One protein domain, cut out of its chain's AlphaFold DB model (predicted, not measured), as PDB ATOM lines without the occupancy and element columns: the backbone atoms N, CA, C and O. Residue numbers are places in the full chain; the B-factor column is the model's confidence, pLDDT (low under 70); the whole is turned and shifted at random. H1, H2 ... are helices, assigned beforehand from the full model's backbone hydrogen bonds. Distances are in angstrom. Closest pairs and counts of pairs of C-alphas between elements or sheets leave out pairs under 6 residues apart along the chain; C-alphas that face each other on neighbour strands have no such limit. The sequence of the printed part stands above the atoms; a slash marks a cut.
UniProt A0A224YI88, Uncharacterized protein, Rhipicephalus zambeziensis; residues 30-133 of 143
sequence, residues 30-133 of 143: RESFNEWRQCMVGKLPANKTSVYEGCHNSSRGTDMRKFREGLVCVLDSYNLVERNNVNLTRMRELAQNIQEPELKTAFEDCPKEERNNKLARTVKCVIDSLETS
ATOM      1  N   ARG A  30      21.247  56.146 146.818       80.44
ATOM      2  CA  ARG A  30      20.604  57.193 146.019       80.44
ATOM      3  C   ARG A  30      19.117  56.937 145.757       80.44
ATOM      4  O   ARG A  30      18.334  57.880 145.757       80.44
ATOM      5  N   GLU A  31      18.727  55.693 145.505       83.56
ATOM      6  CA  GLU A  31      17.326  55.307 145.310       83.56
ATOM      7  C   GLU A  31      16.548  55.435 146.622       83.56
ATOM      8  O   GLU A  31      15.528  56.120 146.647       83.56
ATOM      9  N   SER A  32      17.112  54.929 147.725       84.06
ATOM     10  CA  SER A  32      16.557  55.091 149.074       84.06
ATOM     11  C   SER A  32      16.378  56.575 149.440       84.06
ATOM     12  O   SER A  32      15.336  56.979 149.956       84.06
ATOM     13  N   PHE A  33      17.361  57.426 149.114       87.06
ATOM     14  CA  PHE A  33      17.242  58.875 149.304       87.06
ATOM     15  C   PHE A  33      16.127  59.493 148.450       87.06
ATOM     16  O   PHE A  33      15.394  60.360 148.923       87.06
ATOM     17  N   ASN A  34      15.992  59.076 147.191       90.50
ATOM     18  CA  ASN A  34      14.968  59.611 146.298       90.50
ATOM     19  C   ASN A  34      13.555  59.253 146.764       90.50
ATOM     20  O   ASN A  34      12.678  60.113 146.703       90.50
ATOM     21  N   GLU A  35      13.341  58.031 147.247       90.06
ATOM     22  CA  GLU A  35      12.069  57.597 147.833       90.06
ATOM     23  C   GLU A  35      11.735  58.405 149.089       90.06
ATOM     24  O   GLU A  35      10.640  58.958 149.206       90.06
ATOM     25  N   TRP A  36      12.712  58.560 149.987       92.56
ATOM     26  CA  TRP A  36      12.569  59.406 151.168       92.56
ATOM     27  C   TRP A  36      12.217  60.850 150.795       92.56
ATOM     28  O   TRP A  36      11.240  61.410 151.291       92.56
ATOM     29  N   ARG A  37      12.957  61.438 149.850       95.00
ATOM     30  CA  ARG A  37      12.694  62.783 149.330       95.00
ATOM     31  C   ARG A  37      11.279  62.886 148.776       95.00
ATOM     32  O   ARG A  37      10.593  63.856 149.075       95.00
ATOM     33  N   GLN A  38      10.849  61.927 147.959       94.62
ATOM     34  CA  GLN A  38       9.500  61.919 147.391       94.62
ATOM     35  C   GLN A  38       8.433  61.864 148.487       94.62
ATOM     36  O   GLN A  38       7.457  62.606 148.397       94.62
ATOM     37  N   CYS A  39       8.644  61.070 149.543       94.62
ATOM     38  CA  CYS A  39       7.761  61.061 150.708       94.62
ATOM     39  C   CYS A  39       7.672  62.454 151.342       94.62
ATOM     40  O   CYS A  39       6.575  62.993 151.476       94.62
ATOM     41  N   MET A  40       8.818  63.067 151.656       95.25
ATOM     42  CA  MET A  40       8.894  64.388 152.295       95.25
ATOM     43  C   MET A  40       8.225  65.476 151.446       95.25
ATOM     44  O   MET A  40       7.439  66.276 151.948       95.25
ATOM     45  N   VAL A  41       8.503  65.494 150.141       96.00
ATOM     46  CA  VAL A  41       7.936  66.461 149.188       96.00
ATOM     47  C   VAL A  41       6.435  66.245 148.997       96.00
ATOM     48  O   VAL A  41       5.702  67.213 148.812       96.00
ATOM     49  N   GLY A  42       5.962  65.002 149.099       95.12
ATOM     50  CA  GLY A  42       4.539  64.666 149.081       95.12
ATOM     51  C   GLY A  42       3.754  65.198 150.285       95.12
ATOM     52  O   GLY A  42       2.528  65.212 150.240       95.12
ATOM     53  N   LYS A  43       4.435  65.660 151.344       94.81
ATOM     54  CA  LYS A  43       3.820  66.347 152.494       94.81
ATOM     55  C   LYS A  43       3.698  67.858 152.306       94.81
ATOM     56  O   LYS A  43       3.206  68.546 153.196       94.81
ATOM     57  N   LEU A  44       4.179  68.391 151.185       95.62
ATOM     58  CA  LEU A  44       4.053  69.804 150.857       95.62
ATOM     59  C   LEU A  44       2.772  70.050 150.050       95.62
ATOM     60  O   LEU A  44       2.408  69.215 149.218       95.62
ATOM     61  N   PRO A  45       2.128  71.219 150.208       94.25
ATOM     62  CA  PRO A  45       1.044  71.610 149.323       94.25
ATOM     63  C   PRO A  45       1.512  71.677 147.867       94.25
ATOM     64  O   PRO A  45       2.646  72.068 147.578       94.25
ATOM     65  N   ALA A  46       0.618  71.358 146.929       91.50
ATOM     66  CA  ALA A  46       0.960  71.208 145.510       91.50
ATOM     67  C   ALA A  46       1.630  72.455 144.895       91.50
ATOM     68  O   ALA A  46       2.551  72.343 144.084       91.50
ATOM     69  N   ASN A  47       1.219  73.658 145.309       91.25
ATOM     70  CA  ASN A  47       1.834  74.913 144.858       91.25
ATOM     71  C   ASN A  47       3.235  75.160 145.450       91.25
ATOM     72  O   ASN A  47       3.952  76.030 144.962       91.25
ATOM     73  N   LYS A  48       3.626  74.430 146.498       96.19
ATOM     74  CA  LYS A  48       4.957  74.475 147.116       96.19
ATOM     75  C   LYS A  48       5.869  73.366 146.612       96.19
ATOM     76  O   LYS A  48       7.078  73.572 146.567       96.19
ATOM     77  N   THR A  49       5.317  72.248 146.147       96.06
ATOM     78  CA  THR A  49       6.082  71.194 145.467       96.06
ATOM     79  C   THR A  49       6.848  71.735 144.257       96.06
ATOM     80  O   THR A  49       8.028  71.436 144.092       96.06
ATOM     81  N   SER A  50       6.227  72.587 143.433       95.19
ATOM     82  CA  SER A  50       6.900  73.195 142.273       95.19
ATOM     83  C   SER A  50       8.028  74.152 142.674       95.19
ATOM     84  O   SER A  50       9.089  74.148 142.049       95.19
ATOM     85  N   VAL A  51       7.830  74.932 143.744       97.56
ATOM     86  CA  VAL A  51       8.860  75.811 144.326       97.56
ATOM     87  C   VAL A  51      10.047  74.986 144.823       97.56
ATOM     88  O   VAL A  51      11.194  75.294 144.497       97.56
ATOM     89  N   TYR A  52       9.764  73.914 145.568       98.25
ATOM     90  CA  TYR A  52      10.775  72.982 146.048       98.25
ATOM     91  C   TYR A  52      11.590  72.407 144.881       98.25
ATOM     92  O   TYR A  52      12.817  72.502 144.888       98.25
ATOM     93  N   GLU A  53      10.925  71.848 143.862       97.44
ATOM     94  CA  GLU A  53      11.606  71.190 142.742       97.44
ATOM     95  C   GLU A  53      12.443  72.178 141.919       97.44
ATOM     96  O   GLU A  53      13.546  71.841 141.488       97.44
ATOM     97  N   GLY A  54      11.981  73.421 141.743       96.44
ATOM     98  CA  GLY A  54      12.753  74.461 141.058       96.44
ATOM     99  C   GLY A  54      14.100  74.741 141.736       96.44
ATOM    100  O   GLY A  54      15.146  74.757 141.080       96.44
ATOM    101  N   CYS A  55      14.099  74.899 143.061       97.19
ATOM    102  CA  CYS A  55      15.331  75.133 143.812       97.19
ATOM    103  C   CYS A  55      16.186  73.876 143.957       97.19
ATOM    104  O   CYS A  55      17.403  73.935 143.790       97.19
ATOM    105  N   HIS A  56      15.569  72.723 144.201       97.19
ATOM    106  CA  HIS A  56      16.279  71.455 144.319       97.19
ATOM    107  C   HIS A  56      17.077  71.121 143.048       97.19
ATOM    108  O   HIS A  56      18.262  70.792 143.129       97.19
ATOM    109  N   ASN A  57      16.450  71.257 141.874       96.56
ATOM    110  CA  ASN A  57      17.057  70.889 140.593       96.56
ATOM    111  C   ASN A  57      18.117  71.890 140.110       96.56
ATOM    112  O   ASN A  57      19.031  71.507 139.380       96.56
ATOM    113  N   SER A  58      18.026  73.158 140.523       95.88
ATOM    114  CA  SER A  58      19.033  74.185 140.211       95.88
ATOM    115  C   SER A  58      20.203  74.216 141.203       95.88
ATOM    116  O   SER A  58      21.278  74.735 140.885       95.88
ATOM    117  N   SER A  59      20.027  73.631 142.388       95.81
ATOM    118  CA  SER A  59      21.039  73.598 143.441       95.81
ATOM    119  C   SER A  59      22.213  72.672 143.118       95.81
ATOM    120  O   SER A  59      22.090  71.638 142.456       95.81
ATOM    121  N   ARG A  60      23.391  73.019 143.647       94.00
ATOM    122  CA  ARG A  60      24.634  72.239 143.521       94.00
ATOM    123  C   ARG A  60      25.010  71.584 144.854       94.00
ATOM    124  O   ARG A  60      24.617  72.054 145.916       94.00
ATOM    125  N   GLY A  61      25.829  70.533 144.795       92.62
ATOM    126  CA  GLY A  61      26.346  69.823 145.972       92.62
ATOM    127  C   GLY A  61      25.700  68.455 146.195       92.62
ATOM    128  O   GLY A  61      25.216  67.840 145.243       92.62
ATOM    129  N   THR A  62      25.737  67.983 147.444       91.50
ATOM    130  CA  THR A  62      25.184  66.685 147.863       91.50
ATOM    131  C   THR A  62      23.663  66.663 147.735       91.50
ATOM    132  O   THR A  62      23.012  67.711 147.760       91.50
ATOM    133  N   ASP A  63      23.080  65.472 147.591       91.12
ATOM    134  CA  ASP A  63      21.626  65.321 147.463       91.12
ATOM    135  C   ASP A  63      20.903  65.906 148.694       91.12
ATOM    136  O   ASP A  63      19.894  66.603 148.565       91.12
ATOM    137  N   MET A  64      21.507  65.751 149.876       89.75
ATOM    138  CA  MET A  64      20.996  66.303 151.125       89.75
ATOM    139  C   MET A  64      21.085  67.838 151.178       89.75
ATOM    140  O   MET A  64      20.130  68.515 151.567       89.75
ATOM    141  N   ARG A  65      22.184  68.432 150.696       93.88
ATOM    142  CA  ARG A  65      22.275  69.889 150.539       93.88
ATOM    143  C   ARG A  65      21.193  70.424 149.601       93.88
ATOM    144  O   ARG A  65      20.491  71.360 149.968       93.88
ATOM    145  N   LYS A  66      21.025  69.821 148.420       95.75
ATOM    146  CA  LYS A  66      20.002  70.242 147.446       95.75
ATOM    147  C   LYS A  66      18.590  70.135 148.009       95.75
ATOM    148  O   LYS A  66      17.733  70.955 147.702       95.75
ATOM    149  N   PHE A  67      18.321  69.107 148.805       95.75
ATOM    150  CA  PHE A  67      17.041  68.950 149.488       95.75
ATOM    151  C   PHE A  67      16.784  70.082 150.489       95.75
ATOM    152  O   PHE A  67      15.712  70.686 150.477       95.75
ATOM    153  N   ARG A  68      17.784  70.421 151.318       96.44
ATOM    154  CA  ARG A  68      17.684  71.543 152.262       96.44
ATOM    155  C   ARG A  68      17.438  72.864 151.531       96.44
ATOM    156  O   ARG A  68      16.570  73.612 151.961       96.44
ATOM    157  N   GLU A  69      18.133  73.120 150.423       97.38
ATOM    158  CA  GLU A  69      17.909  74.302 149.568       97.38
ATOM    159  C   GLU A  69      16.476  74.346 149.004       97.38
ATOM    160  O   GLU A  69      15.822  75.386 149.029       97.38
ATOM    161  N   GLY A  70      15.936  73.200 148.573       97.88
ATOM    162  CA  GLY A  70      14.532  73.093 148.168       97.88
ATOM    163  C   GLY A  70      13.567  73.530 149.276       97.88
ATOM    164  O   GLY A  70      12.660  74.326 149.032       97.88
ATOM    165  N   LEU A  71      13.784  73.073 150.515       98.00
ATOM    166  CA  LEU A  71      12.974  73.486 151.668       98.00
ATOM    167  C   LEU A  71      13.176  74.956 152.051       98.00
ATOM    168  O   LEU A  71      12.214  75.610 152.451       98.00
ATOM    169  N   VAL A  72      14.388  75.501 151.901       98.12
ATOM    170  CA  VAL A  72      14.639  76.939 152.087       98.12
ATOM    171  C   VAL A  72      13.745  77.752 151.154       98.12
ATOM    172  O   VAL A  72      13.072  78.665 151.623       98.12
ATOM    173  N   CYS A  73      13.654  77.385 149.875       98.19
ATOM    174  CA  CYS A  73      12.772  78.075 148.935       98.19
ATOM    175  C   CYS A  73      11.288  77.932 149.276       98.19
ATOM    176  O   CYS A  73      10.513  78.866 149.074       98.19
ATOM    177  N   VAL A  74      10.871  76.792 149.830       98.06
ATOM    178  CA  VAL A  74       9.502  76.645 150.336       98.06
ATOM    179  C   VAL A  74       9.246  77.653 151.454       98.06
ATOM    180  O   VAL A  74       8.273  78.400 151.358       98.06
ATOM    181  N   LEU A  75      10.123  77.738 152.460       98.06
ATOM    182  CA  LEU A  75       9.999  78.712 153.555       98.06
ATOM    183  C   LEU A  75      10.025  80.160 153.045       98.06
ATOM    184  O   LEU A  75       9.208  80.980 153.466       98.06
ATOM    185  N   ASP A  76      10.915  80.469 152.105       97.88
ATOM    186  CA  ASP A  76      11.014  81.790 151.482       97.88
ATOM    187  C   ASP A  76       9.734  82.160 150.720       97.88
ATOM    188  O   ASP A  76       9.206  83.255 150.875       97.88
ATOM    189  N   SER A  77       9.113  81.205 150.019       97.38
ATOM    190  CA  SER A  77       7.839  81.420 149.317       97.38
ATOM    191  C   SER A  77       6.630  81.661 150.238       97.38
ATOM    192  O   SER A  77       5.533  81.960 149.758       97.38
ATOM    193  N   TYR A  78       6.793  81.478 151.550       96.88
ATOM    194  CA  TYR A  78       5.836  81.899 152.577       96.88
ATOM    195  C   TYR A  78       6.169  83.287 153.159       96.88
ATOM    196  O   TYR A  78       5.478  83.751 154.067       96.88
ATOM    197  N   ASN A  79       7.194  83.961 152.630       97.44
ATOM    198  CA  ASN A  79       7.786  85.195 153.146       97.44
ATOM    199  C   ASN A  79       8.260  85.053 154.600       97.44
ATOM    200  O   ASN A  79       8.072  85.951 155.422       97.44
ATOM    201  N   LEU A  80       8.823  83.889 154.940       97.88
ATOM    202  CA  LEU A  80       9.320  83.612 156.288       97.88
ATOM    203  C   LEU A  80      10.802  83.920 156.459       97.88
ATOM    204  O   LEU A  80      11.240  84.094 157.593       97.88
ATOM    205  N   VAL A  81      11.569  83.945 155.370       97.69
ATOM    206  CA  VAL A  81      13.029  84.012 155.414       97.69
ATOM    207  C   VAL A  81      13.495  85.448 155.199       97.69
ATOM    208  O   VAL A  81      13.141  86.095 154.223       97.69
ATOM    209  N   GLU A  82      14.338  85.940 156.105       95.81
ATOM    210  CA  GLU A  82      15.062  87.197 155.936       95.81
ATOM    211  C   GLU A  82      16.555  86.955 156.173       95.81
ATOM    212  O   GLU A  82      17.019  86.746 157.303       95.81
ATOM    213  N   ARG A  83      17.330  86.980 155.084       93.94
ATOM    214  CA  ARG A  83      18.748  86.586 155.060       93.94
ATOM    215  C   ARG A  83      18.932  85.163 155.603       93.94
ATOM    216  O   ARG A  83      18.685  84.200 154.897       93.94
ATOM    217  N   ASN A  84      19.377  85.032 156.852       95.38
ATOM    218  CA  ASN A  84      19.615  83.751 157.522       95.38
ATOM    219  C   ASN A  84      18.701  83.553 158.745       95.38
ATOM    220  O   ASN A  84      18.960  82.691 159.591       95.38
ATOM    221  N   ASN A  85      17.674  84.392 158.882       97.50
ATOM    222  CA  ASN A  85      16.695  84.303 159.952       97.50
ATOM    223  C   ASN A  85      15.325  83.901 159.407       97.50
ATOM    224  O   ASN A  85      15.026  84.118 158.235       97.50
ATOM    225  N   VAL A  86      14.501  83.341 160.285       98.25
ATOM    226  CA  VAL A  86      13.117  82.963 160.012       98.25
ATOM    227  C   VAL A  86      12.186  83.683 160.979       98.25
ATOM    228  O   VAL A  86      12.411  83.682 162.191       98.25
ATOM    229  N   ASN A  87      11.117  84.274 160.449       98.25
ATOM    230  CA  ASN A  87      10.053  84.873 161.244       98.25
ATOM    231  C   ASN A  87       9.166  83.780 161.865       98.25
ATOM    232  O   ASN A  87       8.171  83.345 161.282       98.25
ATOM    233  N   LEU A  88       9.538  83.332 163.067       98.06
ATOM    234  CA  LEU A  88       8.834  82.277 163.803       98.06
ATOM    235  C   LEU A  88       7.386  82.646 164.157       98.06
ATOM    236  O   LEU A  88       6.510  81.782 164.132       98.06
ATOM    237  N   THR A  89       7.115  83.920 164.450       97.69
ATOM    238  CA  THR A  89       5.752  84.398 164.719       97.69
ATOM    239  C   THR A  89       4.877  84.208 163.489       97.69
ATOM    240  O   THR A  89       3.821  83.583 163.572       97.69
ATOM    241  N   ARG A  90       5.362  84.652 162.324       97.88
ATOM    242  CA  ARG A  90       4.644  84.491 161.061       97.88
ATOM    243  C   ARG A  90       4.479  83.024 160.675       97.88
ATOM    244  O   ARG A  90       3.429  82.646 160.168       97.88
ATOM    245  N   MET A  91       5.487  82.191 160.935       98.12
ATOM    246  CA  MET A  91       5.410  80.748 160.695       98.12
ATOM    247  C   MET A  91       4.251  80.119 161.481       98.12
ATOM    248  O   MET A  91       3.437  79.410 160.895       98.12
ATOM    249  N   ARG A  92       4.107  80.468 162.766       97.69
ATOM    250  CA  ARG A  92       2.994  80.001 163.607       97.69
ATOM    251  C   ARG A  92       1.632  80.487 163.106       97.69
ATOM    252  O   ARG A  92       0.681  79.716 163.093       97.69
ATOM    253  N   GLU A  93       1.525  81.746 162.686       97.56
ATOM    254  CA  GLU A  93       0.281  82.289 162.117       97.56
ATOM    255  C   GLU A  93      -0.139  81.547 160.844       97.56
ATOM    256  O   GLU A  93      -1.312  81.229 160.652       97.56
ATOM    257  N   LEU A  94       0.825  81.253 159.966       97.38
ATOM    258  CA  LEU A  94       0.565  80.568 158.703       97.38
ATOM    259  C   LEU A  94       0.123  79.117 158.891       97.38
ATOM    260  O   LEU A  94      -0.578  78.609 158.016       97.38
ATOM    261  N   ALA A  95       0.463  78.477 160.015       96.44
ATOM    262  CA  ALA A  95       0.062  77.103 160.311       96.44
ATOM    263  C   ALA A  95      -1.456  76.884 160.194       96.44
ATOM    264  O   ALA A  95      -1.904  75.837 159.734       96.44
ATOM    265  N   GLN A  96      -2.259  77.898 160.536       94.81
ATOM    266  CA  GLN A  96      -3.722  77.832 160.447       94.81
ATOM    267  C   GLN A  96      -4.240  77.660 159.011       94.81
ATOM    268  O   GLN A  96      -5.345  77.159 158.819       94.81
ATOM    269  N   ASN A  97      -3.445  78.054 158.012       94.75
ATOM    270  CA  ASN A  97      -3.809  78.014 156.595       94.75
ATOM    271  C   ASN A  97      -3.212  76.810 155.851       94.75
ATOM    272  O   ASN A  97      -3.478  76.641 154.661       94.75
ATOM    273  N   ILE A  98      -2.387  75.999 156.517       95.00
ATOM    274  CA  ILE A  98      -1.782  74.800 155.930       95.00
ATOM    275  C   ILE A  98      -2.753  73.632 156.097       95.00
ATOM    276  O   ILE A  98      -3.247  73.378 157.196       95.00
ATOM    277  N   GLN A  99      -3.040  72.935 154.997       95.25
ATOM    278  CA  GLN A  99      -3.978  71.807 154.986       95.25
ATOM    279  C   GLN A  99      -3.260  70.470 155.183       95.25
ATOM    280  O   GLN A  99      -3.851  69.517 155.684       95.25
ATOM    281  N   GLU A 100      -1.980  70.413 154.825       94.94
ATOM    282  CA  GLU A 100      -1.119  69.247 154.954       94.94
ATOM    283  C   GLU A 100      -0.749  69.054 156.431       94.94
ATOM    284  O   GLU A 100      -0.044  69.895 157.000       94.94
ATOM    285  N   PRO A 101      -1.221  67.976 157.084       93.75
ATOM    286  CA  PRO A 101      -1.167  67.871 158.536       93.75
ATOM    287  C   PRO A 101       0.267  67.849 159.064       93.75
ATOM    288  O   PRO A 101       0.548  68.480 160.078       93.75
ATOM    289  N   GLU A 102       1.199  67.191 158.377       92.94
ATOM    290  CA  GLU A 102       2.586  67.115 158.835       92.94
ATOM    291  C   GLU A 102       3.331  68.445 158.689       92.94
ATOM    292  O   GLU A 102       4.080  68.833 159.588       92.94
ATOM    293  N   LEU A 103       3.095  69.184 157.601       95.62
ATOM    294  CA  LEU A 103       3.676  70.515 157.434       95.62
ATOM    295  C   LEU A 103       3.049  71.518 158.408       95.62
ATOM    296  O   LEU A 103       3.757  72.362 158.960       95.62
ATOM    297  N   LYS A 104       1.740  71.406 158.656       96.88
ATOM    298  CA  LYS A 104       1.045  72.193 159.674       96.88
ATOM    299  C   LYS A 104       1.673  71.971 161.047       96.88
ATOM    300  O   LYS A 104       2.066  72.948 161.675       96.88
ATOM    301  N   THR A 105       1.848  70.719 161.469       96.88
ATOM    302  CA  THR A 105       2.514  70.381 162.739       96.88
ATOM    303  C   THR A 105       3.908  70.998 162.815       96.88
ATOM    304  O   THR A 105       4.233  71.651 163.804       96.88
ATOM    305  N   ALA A 106       4.707  70.913 161.746       97.12
ATOM    306  CA  ALA A 106       6.023  71.553 161.708       97.12
ATOM    307  C   ALA A 106       5.942  73.080 161.920       97.12
ATOM    308  O   ALA A 106       6.766  73.662 162.628       97.12
ATOM    309  N   PHE A 107       4.941  73.743 161.332       97.94
ATOM    310  CA  PHE A 107       4.714  75.185 161.479       97.94
ATOM    311  C   PHE A 107       4.148  75.576 162.854       97.94
ATOM    312  O   PHE A 107       4.335  76.715 163.278       97.94
ATOM    313  N   GLU A 108       3.512  74.656 163.578       98.00
ATOM    314  CA  GLU A 108       3.053  74.867 164.958       98.00
ATOM    315  C   GLU A 108       4.170  74.624 165.983       98.00
ATOM    316  O   GLU A 108       4.304  75.383 166.952       98.00
ATOM    317  N   ASP A 109       4.995  73.599 165.760       97.75
ATOM    318  CA  ASP A 109       5.978  73.113 166.727       97.75
ATOM    319  C   ASP A 109       7.339  73.795 166.605       97.75
ATOM    320  O   ASP A 109       7.895  74.227 167.617       97.75
ATOM    321  N   CYS A 110       7.874  73.973 165.393       97.56
ATOM    322  CA  CYS A 110       9.202  74.569 165.221       97.56
ATOM    323  C   CYS A 110       9.338  75.978 165.821       97.56
ATOM    324  O   CYS A 110      10.389  76.258 166.407       97.56
ATOM    325  N   PRO A 111       8.316  76.855 165.762       97.94
ATOM    326  CA  PRO A 111       8.354  78.159 166.422       97.94
ATOM    327  C   PRO A 111       8.374  78.140 167.954       97.94
ATOM    328  O   PRO A 111       8.537  79.204 168.550       97.94
ATOM    329  N   LYS A 112       8.138  76.995 168.612       97.44
ATOM    330  CA  LYS A 112       8.194  76.889 170.083       97.44
ATOM    331  C   LYS A 112       9.626  77.004 170.615       97.44
ATOM    332  O   LYS A 112       9.809  77.396 171.760       97.44
ATOM    333  N   GLU A 113      10.619  76.726 169.773       96.56
ATOM    334  CA  GLU A 113      12.037  76.841 170.106       96.56
ATOM    335  C   GLU A 113      12.646  78.104 169.489       96.56
ATOM    336  O   GLU A 113      12.849  78.183 168.279       96.56
ATOM    337  N   GLU A 114      13.011  79.093 170.311       94.69
ATOM    338  CA  GLU A 114      13.514  80.390 169.825       94.69
ATOM    339  C   GLU A 114      14.760  80.268 168.936       94.69
ATOM    340  O   GLU A 114      14.947  81.039 167.993       94.69
ATOM    341  N   ARG A 115      15.606  79.262 169.190       94.81
ATOM    342  CA  ARG A 115      16.818  78.988 168.396       94.81
ATOM    343  C   ARG A 115      16.512  78.579 166.955       94.81
ATOM    344  O   ARG A 115      17.395  78.668 166.099       94.81
ATOM    345  N   ASN A 116      15.279  78.161 166.674       97.62
ATOM    346  CA  ASN A 116      14.812  77.915 165.317       97.62
ATOM    347  C   ASN A 116      14.573  79.212 164.542       97.62
ATOM    348  O   ASN A 116      14.177  79.141 163.388       97.62
ATOM    349  N   ASN A 117      14.865  80.392 165.098       97.19
ATOM    350  CA  ASN A 117      14.903  81.632 164.330       97.19
ATOM    351  C   ASN A 117      16.050  81.667 163.308       97.19
ATOM    352  O   ASN A 117      16.080  82.566 162.477       97.19
ATOM    353  N   LYS A 118      17.004  80.728 163.357       98.25
ATOM    354  CA  LYS A 118      18.045  80.561 162.335       98.25
ATOM    355  C   LYS A 118      17.586  79.600 161.253       98.25
ATOM    356  O   LYS A 118      17.220  78.473 161.569       98.25
ATOM    357  N   LEU A 119      17.741  79.997 159.990       97.56
ATOM    358  CA  LEU A 119      17.260  79.246 158.826       97.56
ATOM    359  C   LEU A 119      17.677  77.772 158.846       97.56
ATOM    360  O   LEU A 119      16.837  76.887 158.729       97.56
ATOM    361  N   ALA A 120      18.960  77.486 159.079       96.50
ATOM    362  CA  ALA A 120      19.452  76.109 159.143       96.50
ATOM    363  C   ALA A 120      18.785  75.275 160.257       96.50
ATOM    364  O   ALA A 120      18.547  74.080 160.081       96.50
ATOM    365  N   ARG A 121      18.466  75.901 161.400       97.81
ATOM    366  CA  ARG A 121      17.779  75.256 162.528       97.81
ATOM    367  C   ARG A 121      16.302  75.044 162.220       97.81
ATOM    368  O   ARG A 121      15.812  73.945 162.445       97.81
ATOM    369  N   THR A 122      15.629  76.036 161.633       98.31
ATOM    370  CA  THR A 122      14.243  75.894 161.171       98.31
ATOM    371  C   THR A 122      14.117  74.765 160.159       98.31
ATOM    372  O   THR A 122      13.276  73.892 160.329       98.31
ATOM    373  N   VAL A 123      14.978  74.749 159.135       97.88
ATOM    374  CA  VAL A 123      14.971  73.711 158.097       97.88
ATOM    375  C   VAL A 123      15.189  72.346 158.731       97.88
ATOM    376  O   VAL A 123      14.437  71.428 158.436       97.88
ATOM    377  N   LYS A 124      16.162  72.208 159.644       96.62
ATOM    378  CA  LYS A 124      16.340  70.953 160.383       96.62
ATOM    379  C   LYS A 124      15.074  70.555 161.151       96.62
ATOM    380  O   LYS A 124      14.671  69.408 161.048       96.62
ATOM    381  N   CYS A 125      14.444  71.475 161.873       98.00
ATOM    382  CA  CYS A 125      13.229  71.169 162.626       98.00
ATOM    383  C   CYS A 125      12.072  70.721 161.717       98.00
ATOM    384  O   CYS A 125      11.394  69.746 162.025       98.00
ATOM    385  N   VAL A 126      11.878  71.383 160.570       97.31
ATOM    386  CA  VAL A 126      10.863  70.974 159.585       97.31
ATOM    387  C   VAL A 126      11.161  69.571 159.061       97.31
ATOM    388  O   VAL A 126      10.250  68.757 158.976       97.31
ATOM    389  N   ILE A 127      12.427  69.262 158.764       95.88
ATOM    390  CA  ILE A 127      12.843  67.913 158.362       95.88
ATOM    391  C   ILE A 127      12.500  66.899 159.449       95.88
ATOM    392  O   ILE A 127      11.783  65.948 159.166       95.88
ATOM    393  N   ASP A 128      12.941  67.135 160.684       94.25
ATOM    394  CA  ASP A 128      12.715  66.222 161.808       94.25
ATOM    395  C   ASP A 128      11.202  65.987 162.041       94.25
ATOM    396  O   ASP A 128      10.766  64.868 162.308       94.25
ATOM    397  N   SER A 129      10.375  67.028 161.875       94.56
ATOM    398  CA  SER A 129       8.915  66.919 161.980       94.56
ATOM    399  C   SER A 129       8.318  66.047 160.873       94.56
ATOM    400  O   SER A 129       7.487  65.184 161.155       94.56
ATOM    401  N   LEU A 130       8.725  66.251 159.617       92.88
ATOM    402  CA  LEU A 130       8.224  65.481 158.475       92.88
ATOM    403  C   LEU A 130       8.744  64.031 158.476       92.88
ATOM    404  O   LEU A 130       8.019  63.114 158.091       92.88
ATOM    405  N   GLU A 131       9.961  63.796 158.976       90.75
ATOM    406  CA  GLU A 131      10.556  62.457 159.104       90.75
ATOM    407  C   GLU A 131       9.748  61.525 160.015       90.75
ATOM    408  O   GLU A 131       9.830  60.307 159.869       90.75
ATOM    409  N   THR A 132       8.905  62.073 160.899       87.50
ATOM    410  CA  THR A 132       7.997  61.282 161.745       87.50
ATOM    411  C   THR A 132       7.076  60.375 160.917       87.50
ATOM    412  O   THR A 132       6.762  59.268 161.348       87.50
ATOM    413  N   SER A 133       6.661  60.810 159.720       85.69
ATOM    414  CA  SER A 133       5.855  60.006 158.786       85.69
ATOM    415  C   SER A 133       6.600  59.594 157.510       85.69
ATOM    416  O   SER A 133       6.069  58.815 156.721       85.69
TER     417      SER A 133
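AT A GLANCE: This is residues 30 to 133 of the 143 residues of an uncharacterized protein of Rhipicephalus zambeziensis (UniProt A0A224YI88). H7 runs through the middle of this small body of helices, between a crossed pair, H2 and H3, and a hairpin, H4 and H5. H7 packs on H3 with one part and on H5 along more of its length, H1 lies at one end of the body near H2, H3 and H7, and the short H6 sits at the corner before H7. The printed part has 104 residues with seven named helices, H1 to H7 in order along the chain, and no named strand; the class is all helix. The whole is compact, with a radius of gyration of the C-alphas of 12.6 A and spans of 36 by 27 by 22 A.

HOW THE PARTS SIT: H1, residues 30 to 41, is close to but not clearly touching H2, residues 46 to 58; their closest C-alphas, of Val 41 and Thr 49, are 6.3 A apart. H2 and H3, residues 63 to 76, touch at a steep tilt of 47 degrees, opposite ways, the closest C-alphas being those of Tyr 52 and Gly 70 at 4.3 A. H4, residues 88 to 97, and H5, residues 101 to 112, touch and form a helical hairpin at a shallow tilt of 25 degrees, opposite ways; the C-alphas of Leu 88 and Pro 111 come closest, at 4.9 A. H6, residues 114 to 117, only just touches H4, with 3 pairs of C-alphas within 8 A, the closest being those of Leu 88 and Asn 117 at 6.1 A. H7, residues 119 to 131, is the hub, touching H3, H5 and H6. It touches H5 at a steep tilt of 42 degrees, opposite ways, with the C-alphas of Ala 106 and Val 126 closest at 5.3 A. H3 touches H7 with residues 68 to 72 alone, about perpendicular at 74 degrees, the closest C-alphas being those of Leu 71 and Val 123 at 6.7 A. H6 and H7 touch only at the corner, and only just, with 3 pairs of C-alphas within 8 A, the closest being those of Asn 116 and Thr 122 at 4.6 A. H2 is apart from H4, H5, H6 and H7. In H1, H3 and H7 every O i to N i+4 pair is within hydrogen-bond range; in H2 7 of 9 are, in H4 4 of 6 and in H5 6 of 8, while H6 is too short for such a pair.

IN THESE COORDINATES: H1 begins at C-alpha 30, (20.604, 57.193, 146.019), and is 16.0 A long. H2 is 19.1 A, H3 20.0 A, H4 15.2 A, H5 17.4 A, H6 5.8 A and H7 18.1 A from first to last C-alpha. H3 ends at C-alpha 76, (11.014, 81.790, 151.482), and H7 at C-alpha 131, (10.556, 62.457, 159.104).

THE WHOLE: The C-alphas of Glu 31 and Thr 89, 36.8 A apart, are the two farthest apart. The link from H3 to H4, 11 residues, is long, and in it residues 81 to 82 pair with 85 to 86, antiparallel; the other links are tight. The printed part has no cut, its mean pLDDT is 95.3, and no printed residue is under 70.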